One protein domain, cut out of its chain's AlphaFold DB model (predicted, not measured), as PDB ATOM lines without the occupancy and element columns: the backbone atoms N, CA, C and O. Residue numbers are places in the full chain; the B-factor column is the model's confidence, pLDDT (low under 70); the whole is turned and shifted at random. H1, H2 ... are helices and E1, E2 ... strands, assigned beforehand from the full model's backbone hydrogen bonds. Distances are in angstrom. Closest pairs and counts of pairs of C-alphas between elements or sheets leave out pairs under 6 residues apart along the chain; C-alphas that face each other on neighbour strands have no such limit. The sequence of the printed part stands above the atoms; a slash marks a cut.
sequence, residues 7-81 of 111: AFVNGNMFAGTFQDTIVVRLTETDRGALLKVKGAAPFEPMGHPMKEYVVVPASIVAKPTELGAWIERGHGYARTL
ATOM      1  N   ALA A   7     154.428 106.496 179.501       87.44
ATOM      2  CA  ALA A   7     153.081 106.868 179.125       87.44
ATOM      3  C   ALA A   7     153.068 107.417 177.696       87.44
ATOM      4  O   ALA A   7     153.841 108.313 177.330       87.44
ATOM      5  N   PHE A   8     152.152 106.877 176.898       84.75
ATOM      6  CA  PHE A   8     151.945 107.248 175.508       84.75
ATOM      7  C   PHE A   8     150.501 107.680 175.298       84.75
ATOM      8  O   PHE A   8     149.581 107.124 175.890       84.75
ATOM      9  N   VAL A   9     150.305 108.641 174.404       84.44
ATOM     10  CA  VAL A   9     148.992 109.011 173.881       84.44
ATOM     11  C   VAL A   9     149.084 109.065 172.363       84.44
ATOM     12  O   VAL A   9     149.982 109.700 171.819       84.44
ATOM     13  N   ASN A  10     148.206 108.347 171.660       82.19
ATOM     14  CA  ASN A  10     148.209 108.268 170.191       82.19
ATOM     15  C   ASN A  10     149.585 107.901 169.580       82.19
ATOM     16  O   ASN A  10     149.991 108.444 168.553       82.19
ATOM     17  N   GLY A  11     150.346 107.025 170.245       80.94
ATOM     18  CA  GLY A  11     151.703 106.646 169.824       80.94
ATOM     19  C   GLY A  11     152.794 107.692 170.109       80.94
ATOM     20  O   GLY A  11     153.958 107.455 169.791       80.94
ATOM     21  N   ASN A  12     152.450 108.820 170.739       83.69
ATOM     22  CA  ASN A  12     153.383 109.852 171.182       83.69
ATOM     23  C   ASN A  12     153.674 109.703 172.680       83.69
ATOM     24  O   ASN A  12     152.771 109.798 173.511       83.69
ATOM     25  N   MET A  13     154.942 109.486 173.033       84.94
ATOM     26  CA  MET A  13     155.373 109.454 174.433       84.94
ATOM     27  C   MET A  13     155.307 110.860 175.028       84.94
ATOM     28  O   MET A  13     155.726 111.825 174.379       84.94
ATOM     29  N   PHE A  14     154.804 110.966 176.256       89.06
ATOM     30  CA  PHE A  14     154.692 112.249 176.949       89.06
ATOM     31  C   PHE A  14     155.204 112.236 178.382       89.06
ATOM     32  O   PHE A  14     155.575 113.285 178.894       89.06
ATOM     33  N   ALA A  15     155.263 111.075 179.024       90.12
ATOM     34  CA  ALA A  15     155.890 110.923 180.325       90.12
ATOM     35  C   ALA A  15     156.551 109.550 180.418       90.12
ATOM     36  O   ALA A  15     156.167 108.613 179.718       90.12
ATOM     37  N   GLY A  16     157.543 109.415 181.282       88.88
ATOM     38  CA  GLY A  16     158.155 108.132 181.582       88.88
ATOM     39  C   GLY A  16     159.090 108.234 182.766       88.88
ATOM     40  O   GLY A  16     159.452 109.328 183.187       88.88
ATOM     41  N   THR A  17     159.465 107.092 183.310       88.56
ATOM     42  CA  THR A  17     160.561 107.015 184.269       88.56
ATOM     43  C   THR A  17     161.858 106.727 183.521       88.56
ATOM     44  O   THR A  17     161.861 106.088 182.469       88.56
ATOM     45  N   PHE A  18     162.964 107.258 184.026       83.50
ATOM     46  CA  PHE A  18     164.307 106.956 183.561       83.50
ATOM     47  C   PHE A  18     165.212 106.861 184.782       83.50
ATOM     48  O   PHE A  18     165.452 107.870 185.452       83.50
ATOM     49  N   GLN A  19     165.677 105.645 185.074       83.88
ATOM     50  CA  GLN A  19     166.377 105.335 186.323       83.88
ATOM     51  C   GLN A  19     165.532 105.801 187.524       83.88
ATOM     52  O   GLN A  19     164.367 105.419 187.624       83.88
ATOM     53  N   ASP A  20     166.078 106.678 188.367       84.88
ATOM     54  CA  ASP A  20     165.418 107.209 189.567       84.88
ATOM     55  C   ASP A  20     164.672 108.530 189.320       84.88
ATOM     56  O   ASP A  20     164.240 109.209 190.253       84.88
ATOM     57  N   THR A  21     164.529 108.932 188.057       86.25
ATOM     58  CA  THR A  21     163.934 110.217 187.687       86.25
ATOM     59  C   THR A  21     162.690 110.055 186.829       86.25
ATOM     60  O   THR A  21     162.501 109.058 186.131       86.25
ATOM     61  N   ILE A  22     161.817 111.061 186.872       88.75
ATOM     62  CA  ILE A  22     160.640 111.139 186.007       88.75
ATOM     63  C   ILE A  22     160.923 112.161 184.918       88.75
ATOM     64  O   ILE A  22     161.332 113.286 185.203       88.75
ATOM     65  N   VAL A  23     160.666 111.787 183.673       88.88
ATOM     66  CA  VAL A  23     160.788 112.658 182.511       88.88
ATOM     67  C   VAL A  23     159.417 112.963 181.943       88.88
ATOM     68  O   VAL A  23     158.558 112.087 181.831       88.88
ATOM     69  N   VAL A  24     159.211 114.218 181.563       89.94
ATOM     70  CA  VAL A  24     157.967 114.670 180.938       89.94
ATOM     71  C   VAL A  24     158.304 115.465 179.687       89.94
ATOM     72  O   VAL A  24     159.227 116.282 179.671       89.94
ATOM     73  N   ARG A  25     157.550 115.204 178.620       88.75
ATOM     74  CA  ARG A  25     157.591 115.963 177.379       88.75
ATOM     75  C   ARG A  25     156.715 117.191 177.535       88.75
ATOM     76  O   ARG A  25     155.518 117.061 177.773       88.75
ATOM     77  N   LEU A  26     157.293 118.370 177.388       88.00
ATOM     78  CA  LEU A  26     156.602 119.634 177.612       88.00
ATOM     79  C   LEU A  26     156.746 120.559 176.408       88.00
ATOM     80  O   LEU A  26     157.676 120.444 175.607       88.00
ATOM     81  N   THR A  27     155.826 121.519 176.316       85.81
ATOM     82  CA  THR A  27     155.972 122.649 175.397       85.81
ATOM     83  C   THR A  27     157.204 123.474 175.766       85.81
ATOM     84  O   THR A  27     157.690 123.428 176.893       85.81
ATOM     85  N   GLU A  28     157.700 124.291 174.839       83.62
ATOM     86  CA  GLU A  28     158.811 125.206 175.118       83.62
ATOM     87  C   GLU A  28     158.529 126.159 176.289       83.62
ATOM     88  O   GLU A  28     159.411 126.411 177.112       83.62
ATOM     89  N   THR A  29     157.287 126.632 176.410       84.69
ATOM     90  CA  THR A  29     156.864 127.511 177.504       84.69
ATOM     91  C   THR A  29     156.883 126.787 178.849       84.69
ATOM     92  O   THR A  29     157.463 127.292 179.811       84.69
ATOM     93  N   ASP A  30     156.296 125.590 178.914       84.50
ATOM     94  CA  ASP A  30     156.230 124.798 180.147       84.50
ATOM     95  C   ASP A  30     157.603 124.257 180.549       84.50
ATOM     96  O   ASP A  30     157.952 124.273 181.728       84.50
ATOM     97  N   ARG A  31     158.425 123.860 179.572       85.06
ATOM     98  CA  ARG A  31     159.834 123.512 179.780       85.06
ATOM     99  C   ARG A  31     160.590 124.676 180.403       85.06
ATOM    100  O   ARG A  31     161.293 124.477 181.384       85.06
ATOM    101  N   GLY A  32     160.438 125.885 179.862       83.81
ATOM    102  CA  GLY A  32     161.077 127.078 180.416       83.81
ATOM    103  C   GLY A  32     160.617 127.396 181.842       83.81
ATOM    104  O   GLY A  32     161.393 127.931 182.627       83.81
ATOM    105  N   ALA A  33     159.377 127.054 182.199       86.06
ATOM    106  CA  ALA A  33     158.890 127.171 183.570       86.06
ATOM    107  C   ALA A  33     159.485 126.092 184.489       86.06
ATOM    108  O   ALA A  33     159.893 126.413 185.603       86.06
ATOM    109  N   LEU A  34     159.578 124.843 184.023       83.81
ATOM    110  CA  LEU A  34     160.121 123.735 184.807       83.81
ATOM    111  C   LEU A  34     161.635 123.872 185.018       83.81
ATOM    112  O   LEU A  34     162.096 123.690 186.134       83.81
ATOM    113  N   LEU A  35     162.392 124.291 183.998       84.94
ATOM    114  CA  LEU A  35     163.844 124.522 184.083       84.94
ATOM    115  C   LEU A  35     164.240 125.646 185.054       84.94
ATOM    116  O   LEU A  35     165.396 125.724 185.456       84.94
ATOM    117  N   LYS A  36     163.302 126.514 185.452       85.62
ATOM    118  CA  LYS A  36     163.532 127.505 186.519       85.62
ATOM    119  C   LYS A  36     163.479 126.889 187.916       85.62
ATOM    120  O   LYS A  36     163.897 127.529 188.878       85.62
ATOM    121  N   VAL A  37     162.937 125.681 188.048       82.75
ATOM    122  CA  VAL A  37     162.867 124.967 189.321       82.75
ATOM    123  C   VAL A  37     164.213 124.309 189.589       82.75
ATOM    124  O   VAL A  37     164.781 123.631 188.734       82.75
ATOM    125  N   LYS A  38     164.724 124.486 190.809       81.69
ATOM    126  CA  LYS A  38     165.985 123.879 191.235       81.69
ATOM    127  C   LYS A  38     165.909 122.351 191.102       81.69
ATOM    128  O   LYS A  38     165.015 121.724 191.663       81.69
ATOM    129  N   GLY A  39     166.861 121.774 190.368       79.50
ATOM    130  CA  GLY A  39     166.946 120.330 190.122       79.50
ATOM    131  C   GLY A  39     166.199 119.839 188.879       79.50
ATOM    132  O   GLY A  39     166.237 118.645 188.602       79.50
ATOM    133  N   ALA A  40     165.520 120.719 188.136       85.75
ATOM    134  CA  ALA A  40     165.060 120.383 186.797       85.75
ATOM    135  C   ALA A  40     166.238 120.433 185.819       85.75
ATOM    136  O   ALA A  40     167.048 121.360 185.866       85.75
ATOM    137  N   ALA A  41     166.312 119.460 184.917       84.81
ATOM    138  CA  ALA A  41     167.379 119.371 183.926       84.81
ATOM    139  C   ALA A  41     166.827 118.942 182.559       84.81
ATOM    140  O   ALA A  41     165.832 118.213 182.502       84.81
ATOM    141  N   PRO A  42     167.442 119.371 181.444       84.31
ATOM    142  CA  PRO A  42     167.174 118.783 180.136       84.31
ATOM    143  C   PRO A  42     167.447 117.276 180.158       84.31
ATOM    144  O   PRO A  42     168.384 116.819 180.807       84.31
ATOM    145  N   PHE A  43     166.621 116.496 179.463       81.69
ATOM    146  CA  PHE A  43     166.809 115.050 179.401       81.69
ATOM    147  C   PHE A  43     167.796 114.657 178.289       81.69
ATOM    148  O   PHE A  43     167.565 114.939 177.109       81.69
ATOM    149  N   GLU A  44     168.879 113.976 178.673       81.56
ATOM    150  CA  GLU A  44     170.007 113.587 177.808       81.56
ATOM    151  C   GLU A  44     170.330 112.079 177.920       81.56
ATOM    152  O   GLU A  44     171.386 111.696 178.415       81.56
ATOM    153  N   PRO A  45     169.436 111.175 177.472       68.50
ATOM    154  CA  PRO A  45     169.577 109.733 177.714       68.50
ATOM    155  C   PRO A  45     170.726 109.044 176.960       68.50
ATOM    156  O   PRO A  45     171.091 107.935 177.327       68.50
ATOM    157  N   MET A  46     171.263 109.647 175.894       67.19
ATOM    158  CA  MET A  46     172.283 109.039 175.017       67.19
ATOM    159  C   MET A  46     173.300 110.076 174.503       67.19
ATOM    160  O   MET A  46     173.656 110.078 173.329       67.19
ATOM    161  N   GLY A  47     173.694 111.040 175.344       68.94
ATOM    162  CA  GLY A  47     174.636 112.107 174.955       68.94
ATOM    163  C   GLY A  47     174.064 113.147 173.978       68.94
ATOM    164  O   GLY A  47     174.782 114.030 173.513       68.94
ATOM    165  N   HIS A  48     172.765 113.064 173.675       67.94
ATOM    166  CA  HIS A  48     172.055 114.029 172.844       67.94
ATOM    167  C   HIS A  48     170.898 114.672 173.617       67.94
ATOM    168  O   HIS A  48     170.015 113.948 174.093       67.94
ATOM    169  N   PRO A  49     170.849 116.016 173.700       69.50
ATOM    170  CA  PRO A  49     169.759 116.723 174.355       69.50
ATOM    171  C   PRO A  49     168.453 116.549 173.594       69.50
ATOM    172  O   PRO A  49     168.247 117.087 172.501       69.50
ATOM    173  N   MET A  50     167.518 115.837 174.221       74.94
ATOM    174  CA  MET A  50     166.137 115.790 173.778       74.94
ATOM    175  C   MET A  50     165.424 117.054 174.265       74.94
ATOM    176  O   MET A  50     164.849 117.094 175.348       74.94
ATOM    177  N   LYS A  51     165.434 118.100 173.431       73.25
ATOM    178  CA  LYS A  51     164.930 119.451 173.763       73.25
ATOM    179  C   LYS A  51     163.499 119.511 174.307       73.25
ATOM    180  O   LYS A  51     163.132 120.489 174.951       73.25
ATOM    181  N   GLU A  52     162.664 118.527 174.009       82.81
ATOM    182  CA  GLU A  52     161.269 118.512 174.456       82.81
ATOM    183  C   GLU A  52     161.064 117.796 175.789       82.81
ATOM    184  O   GLU A  52     160.008 117.956 176.395       82.81
ATOM    185  N   TYR A  53     162.051 117.028 176.248       86.19
ATOM    186  CA  TYR A  53     161.967 116.252 177.474       86.19
ATOM    187  C   TYR A  53     162.758 116.924 178.586       86.19
ATOM    188  O   TYR A  53     163.888 117.384 178.403       86.19
ATOM    189  N   VAL A  54     162.141 116.965 179.758       88.94
ATOM    190  CA  VAL A  54     162.716 117.565 180.954       88.94
ATOM    191  C   VAL A  54     162.599 116.570 182.088       88.94
ATOM    192  O   VAL A  54     161.557 115.934 182.264       88.94
ATOM    193  N   VAL A  55     163.672 116.462 182.857       89.50
ATOM    194  CA  VAL A  55     163.706 115.737 184.116       89.50
ATOM    195  C   VAL A  55     162.965 116.559 185.165       89.50
ATOM    196  O   VAL A  55     163.307 117.714 185.433       89.50
ATOM    197  N   VAL A  56     161.929 115.966 185.747       88.69
ATOM    198  CA  VAL A  56     161.163 116.559 186.838       88.69
ATOM    199  C   VAL A  56     161.978 116.420 188.130       88.69
ATOM    200  O   VAL A  56     162.373 115.305 188.477       88.69
ATOM    201  N   PRO A  57     162.228 117.517 188.866       87.62
ATOM    202  CA  PRO A  57     162.994 117.467 190.104       87.62
ATOM    203  C   PRO A  57     162.280 116.633 191.166       87.62
ATOM    204  O   PRO A  57     161.054 116.690 191.297       87.62
ATOM    205  N   ALA A  58     163.059 115.952 192.008       85.94
ATOM    206  CA  ALA A  58     162.544 115.145 193.115       85.94
ATOM    207  C   ALA A  58     161.589 115.928 194.040       85.94
ATOM    208  O   ALA A  58     160.622 115.371 194.548       85.94
ATOM    209  N   SER A  59     161.794 117.241 194.197       85.06
ATOM    210  CA  SER A  59     160.912 118.120 194.981       85.06
ATOM    211  C   SER A  59     159.474 118.200 194.451       85.06
ATOM    212  O   SER A  59     158.552 118.425 195.231       85.06
ATOM    213  N   ILE A  60     159.283 118.032 193.138       84.31
ATOM    214  CA  ILE A  60     157.964 117.972 192.491       84.31
ATOM    215  C   ILE A  60     157.464 116.527 192.465       84.31
ATOM    216  O   ILE A  60     156.280 116.292 192.681       84.31
ATOM    217  N   VAL A  61     158.356 115.551 192.260       86.06
ATOM    218  CA  VAL A  61     158.002 114.120 192.301       86.06
ATOM    219  C   VAL A  61     157.440 113.719 193.669       86.06
ATOM    220  O   VAL A  61     156.465 112.979 193.735       86.06
ATOM    221  N   ALA A  62     157.976 114.282 194.756       87.44
ATOM    222  CA  ALA A  62     157.471 114.085 196.114       87.44
ATOM    223  C   ALA A  62     156.051 114.644 196.341       87.44
ATOM    224  O   ALA A  62     155.445 114.386 197.380       87.44
ATOM    225  N   LYS A  63     155.508 115.419 195.392       89.50
ATOM    226  CA  LYS A  63     154.193 116.056 195.471       89.50
ATOM    227  C   LYS A  63     153.291 115.560 194.334       89.50
ATOM    228  O   LYS A  63     153.295 116.148 193.248       89.50
ATOM    229  N   PRO A  64     152.444 114.548 194.584       87.69
ATOM    230  CA  PRO A  64     151.604 113.937 193.553       87.69
ATOM    231  C   PRO A  64     150.732 114.941 192.788       87.69
ATOM    232  O   PRO A  64     150.575 114.825 191.576       87.69
ATOM    233  N   THR A  65     150.211 115.964 193.469       88.12
ATOM    234  CA  THR A  65     149.360 116.997 192.861       88.12
ATOM    235  C   THR A  65     150.120 117.879 191.869       88.12
ATOM    236  O   THR A  65     149.611 118.188 190.795       88.12
ATOM    237  N   GLU A  66     151.348 118.285 192.211       87.25
ATOM    238  CA  GLU A  66     152.179 119.097 191.316       87.25
ATOM    239  C   GLU A  66     152.670 118.250 190.140       87.25
ATOM    240  O   GLU A  66     152.572 118.682 188.991       87.25
ATOM    241  N   LEU A  67     153.132 117.026 190.412       88.25
ATOM    242  CA  LEU A  67     153.539 116.073 189.383       88.25
ATOM    243  C   LEU A  67     152.398 115.790 188.396       88.25
ATOM    244  O   LEU A  67     152.612 115.857 187.186       88.25
ATOM    245  N   GLY A  68     151.186 115.543 188.897       87.81
ATOM    246  CA  GLY A  68     149.991 115.329 188.081       87.81
ATOM    247  C   GLY A  68     149.721 116.499 187.136       87.81
ATOM    248  O   GLY A  68     149.537 116.286 185.941       87.81
ATOM    249  N   ALA A  69     149.820 117.739 187.623       89.44
ATOM    250  CA  ALA A  69     149.645 118.925 186.786       89.44
ATOM    251  C   ALA A  69     150.694 119.027 185.659       89.44
ATOM    252  O   ALA A  69     150.376 119.471 184.554       89.44
ATOM    253  N   TRP A  70     151.943 118.610 185.898       90.06
ATOM    254  CA  TRP A  70     152.972 118.565 184.850       90.06
ATOM    255  C   TRP A  70     152.724 117.450 183.835       90.06
ATOM    256  O   TRP A  70     152.861 117.676 182.632       90.06
ATOM    257  N   ILE A  71     152.310 116.272 184.304       89.50
ATOM    258  CA  ILE A  71     151.940 115.136 183.454       89.50
ATOM    259  C   ILE A  71     150.738 115.499 182.571       89.50
ATOM    260  O   ILE A  71     150.761 115.215 181.376       89.50
ATOM    261  N   GLU A  72     149.729 116.188 183.106       89.69
ATOM    262  CA  GLU A  72     148.572 116.673 182.343       89.69
ATOM    263  C   GLU A  72     148.965 117.662 181.241       89.69
ATOM    264  O   GLU A  72     148.464 117.565 180.118       89.69
ATOM    265  N   ARG A  73     149.894 118.587 181.522       88.62
ATOM    266  CA  ARG A  73     150.439 119.500 180.499       88.62
ATOM    267  C   ARG A  73     151.147 118.727 179.391       88.62
ATOM    268  O   ARG A  73     150.906 118.993 178.213       88.62
ATOM    269  N   GLY A  74     151.966 117.739 179.754       87.25
ATOM    270  CA  GLY A  74     152.642 116.881 178.781       87.25
ATOM    271  C   GLY A  74     151.670 116.037 177.956       87.25
ATOM    272  O   GLY A  74     151.812 115.937 176.738       87.25
ATOM    273  N   HIS A  75     150.625 115.505 178.589       87.94
ATOM    274  CA  HIS A  75     149.547 114.786 177.915       87.94
ATOM    275  C   HIS A  75     148.812 115.685 176.913       87.94
ATOM    276  O   HIS A  75     148.608 115.293 175.762       87.94
ATOM    277  N   GLY A  76     148.463 116.910 177.320       87.19
ATOM    278  CA  GLY A  76     147.872 117.917 176.443       87.19
ATOM    279  C   GLY A  76     148.752 118.197 175.227       87.19
ATOM    280  O   GLY A  76     148.258 118.168 174.103       87.19
ATOM    281  N   TYR A  77     150.060 118.368 175.434       85.44
ATOM    282  CA  TYR A  77     151.012 118.566 174.343       85.44
ATOM    283  C   TYR A  77     151.062 117.364 173.397       85.44
ATOM    284  O   TYR A  77     150.887 117.516 172.189       85.44
ATOM    285  N   ALA A  78     151.221 116.151 173.921       85.94
ATOM    286  CA  ALA A  78     151.355 114.966 173.086       85.94
ATOM    287  C   ALA A  78     150.086 114.606 172.299       85.94
ATOM    288  O   ALA A  78     150.190 114.019 171.223       85.94
ATOM    289  N   ARG A  79     148.901 115.018 172.768       84.44
ATOM    290  CA  ARG A  79     147.650 114.921 171.996       84.44
ATOM    291  C   ARG A  79     147.620 115.824 170.766       84.44
ATOM    292  O   ARG A  79     146.919 115.498 169.815       84.44
ATOM    293  N   THR A  80     148.343 116.944 170.783       81.75
ATOM    294  CA  THR A  80     148.427 117.852 169.624       81.75
ATOM    295  C   THR A  80     149.370 117.348 168.536       81.75
ATOM    296  O   THR A  80     149.353 117.869 167.422       81.75
ATOM    297  N   LEU A  81     150.190 116.341 168.842       78.44
ATOM    298  CA  LEU A  81     151.156 115.791 167.906       78.44
ATOM    299  C   LEU A  81     150.492 114.804 166.940       78.44
ATOM    300  O   LEU A  81     149.571 114.080 167.332       78.44
TER     301      LEU A  81
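This is residues 7 to 81 of the 111 residues of the protein "TfoX/Sxy family protein" of Chloroflexi bacterium (UniProt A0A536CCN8). A strongly twisted sheet of five strands has two helices side by side over one face, the long H3 over E2 and E3 and the shorter H1 over E5; the other face is bare. The small H2 makes a corner with H3. The printed part has 75 residues, with named elements in the order E1 E2 E3 H1 E4 E5 H2 H3; the antiparallel sheet runs E1 E2 E3 E5 E4, and the class is mixed. The whole is compact, with a radius of gyration of the C-alphas of 11.3 A, and spans 31 by 30 by 24 A.

E1, residues 7 to 9, begins at C-alpha 7 (153.081, 106.868, 179.125). E2 is residues 12 to 18, 16.8 A long; E3 is 21 to 25, 13.4 A. H1 is residues 28 to 34, E4 41 to 43, E5 50 to 56, 14.0 A, and H2 58 to 61. H3, residues 64 to 80, is 24.5 A long and ends at C-alpha 80 (148.427, 117.852, 169.624).

E1, E2 and E3 form a meander, each strand the antiparallel neighbour of the one before, with N 7 and O 15 at 2.7 A and N 18 and O 21 at 2.8 A. E3 pairs with E5 through N 56 and O 22, 2.8 A, and E5 with E4 through N 55 and O 41, 2.8 A. E3, H1 and E4 make a split strand-helix-strand unit, E5 between its strands, with a right-handed crossover. H3 is on the sheet at a height of 8.7 A; its closest C-alphas to E2 are Gly 74 and Phe 14, 5.4 A. H1, on the same face, has a height of 9.0 A; its closest C-alphas to E5 are Arg 31 and Val 54, 6.7 A. H1 and H3 are close but not clearly touching, C-alphas 30 and 73 being 7.9 A apart. H2 only grazes the sheet and only just touches H3, only at the corner, with 3 pairs of C-alphas within 8 A, the closest Val 61 and Leu 67, 5.7 A. Every O i to N i+4 pair is within hydrogen-bond range in H1, 12 of 13 in H3; H2 is too short for one.

The C-alphas farthest apart, Asn 10 and Lys 38, are 31.7 A apart. The printed part has no cut and no long link. Residues 45 to 49 have pLDDT under 70.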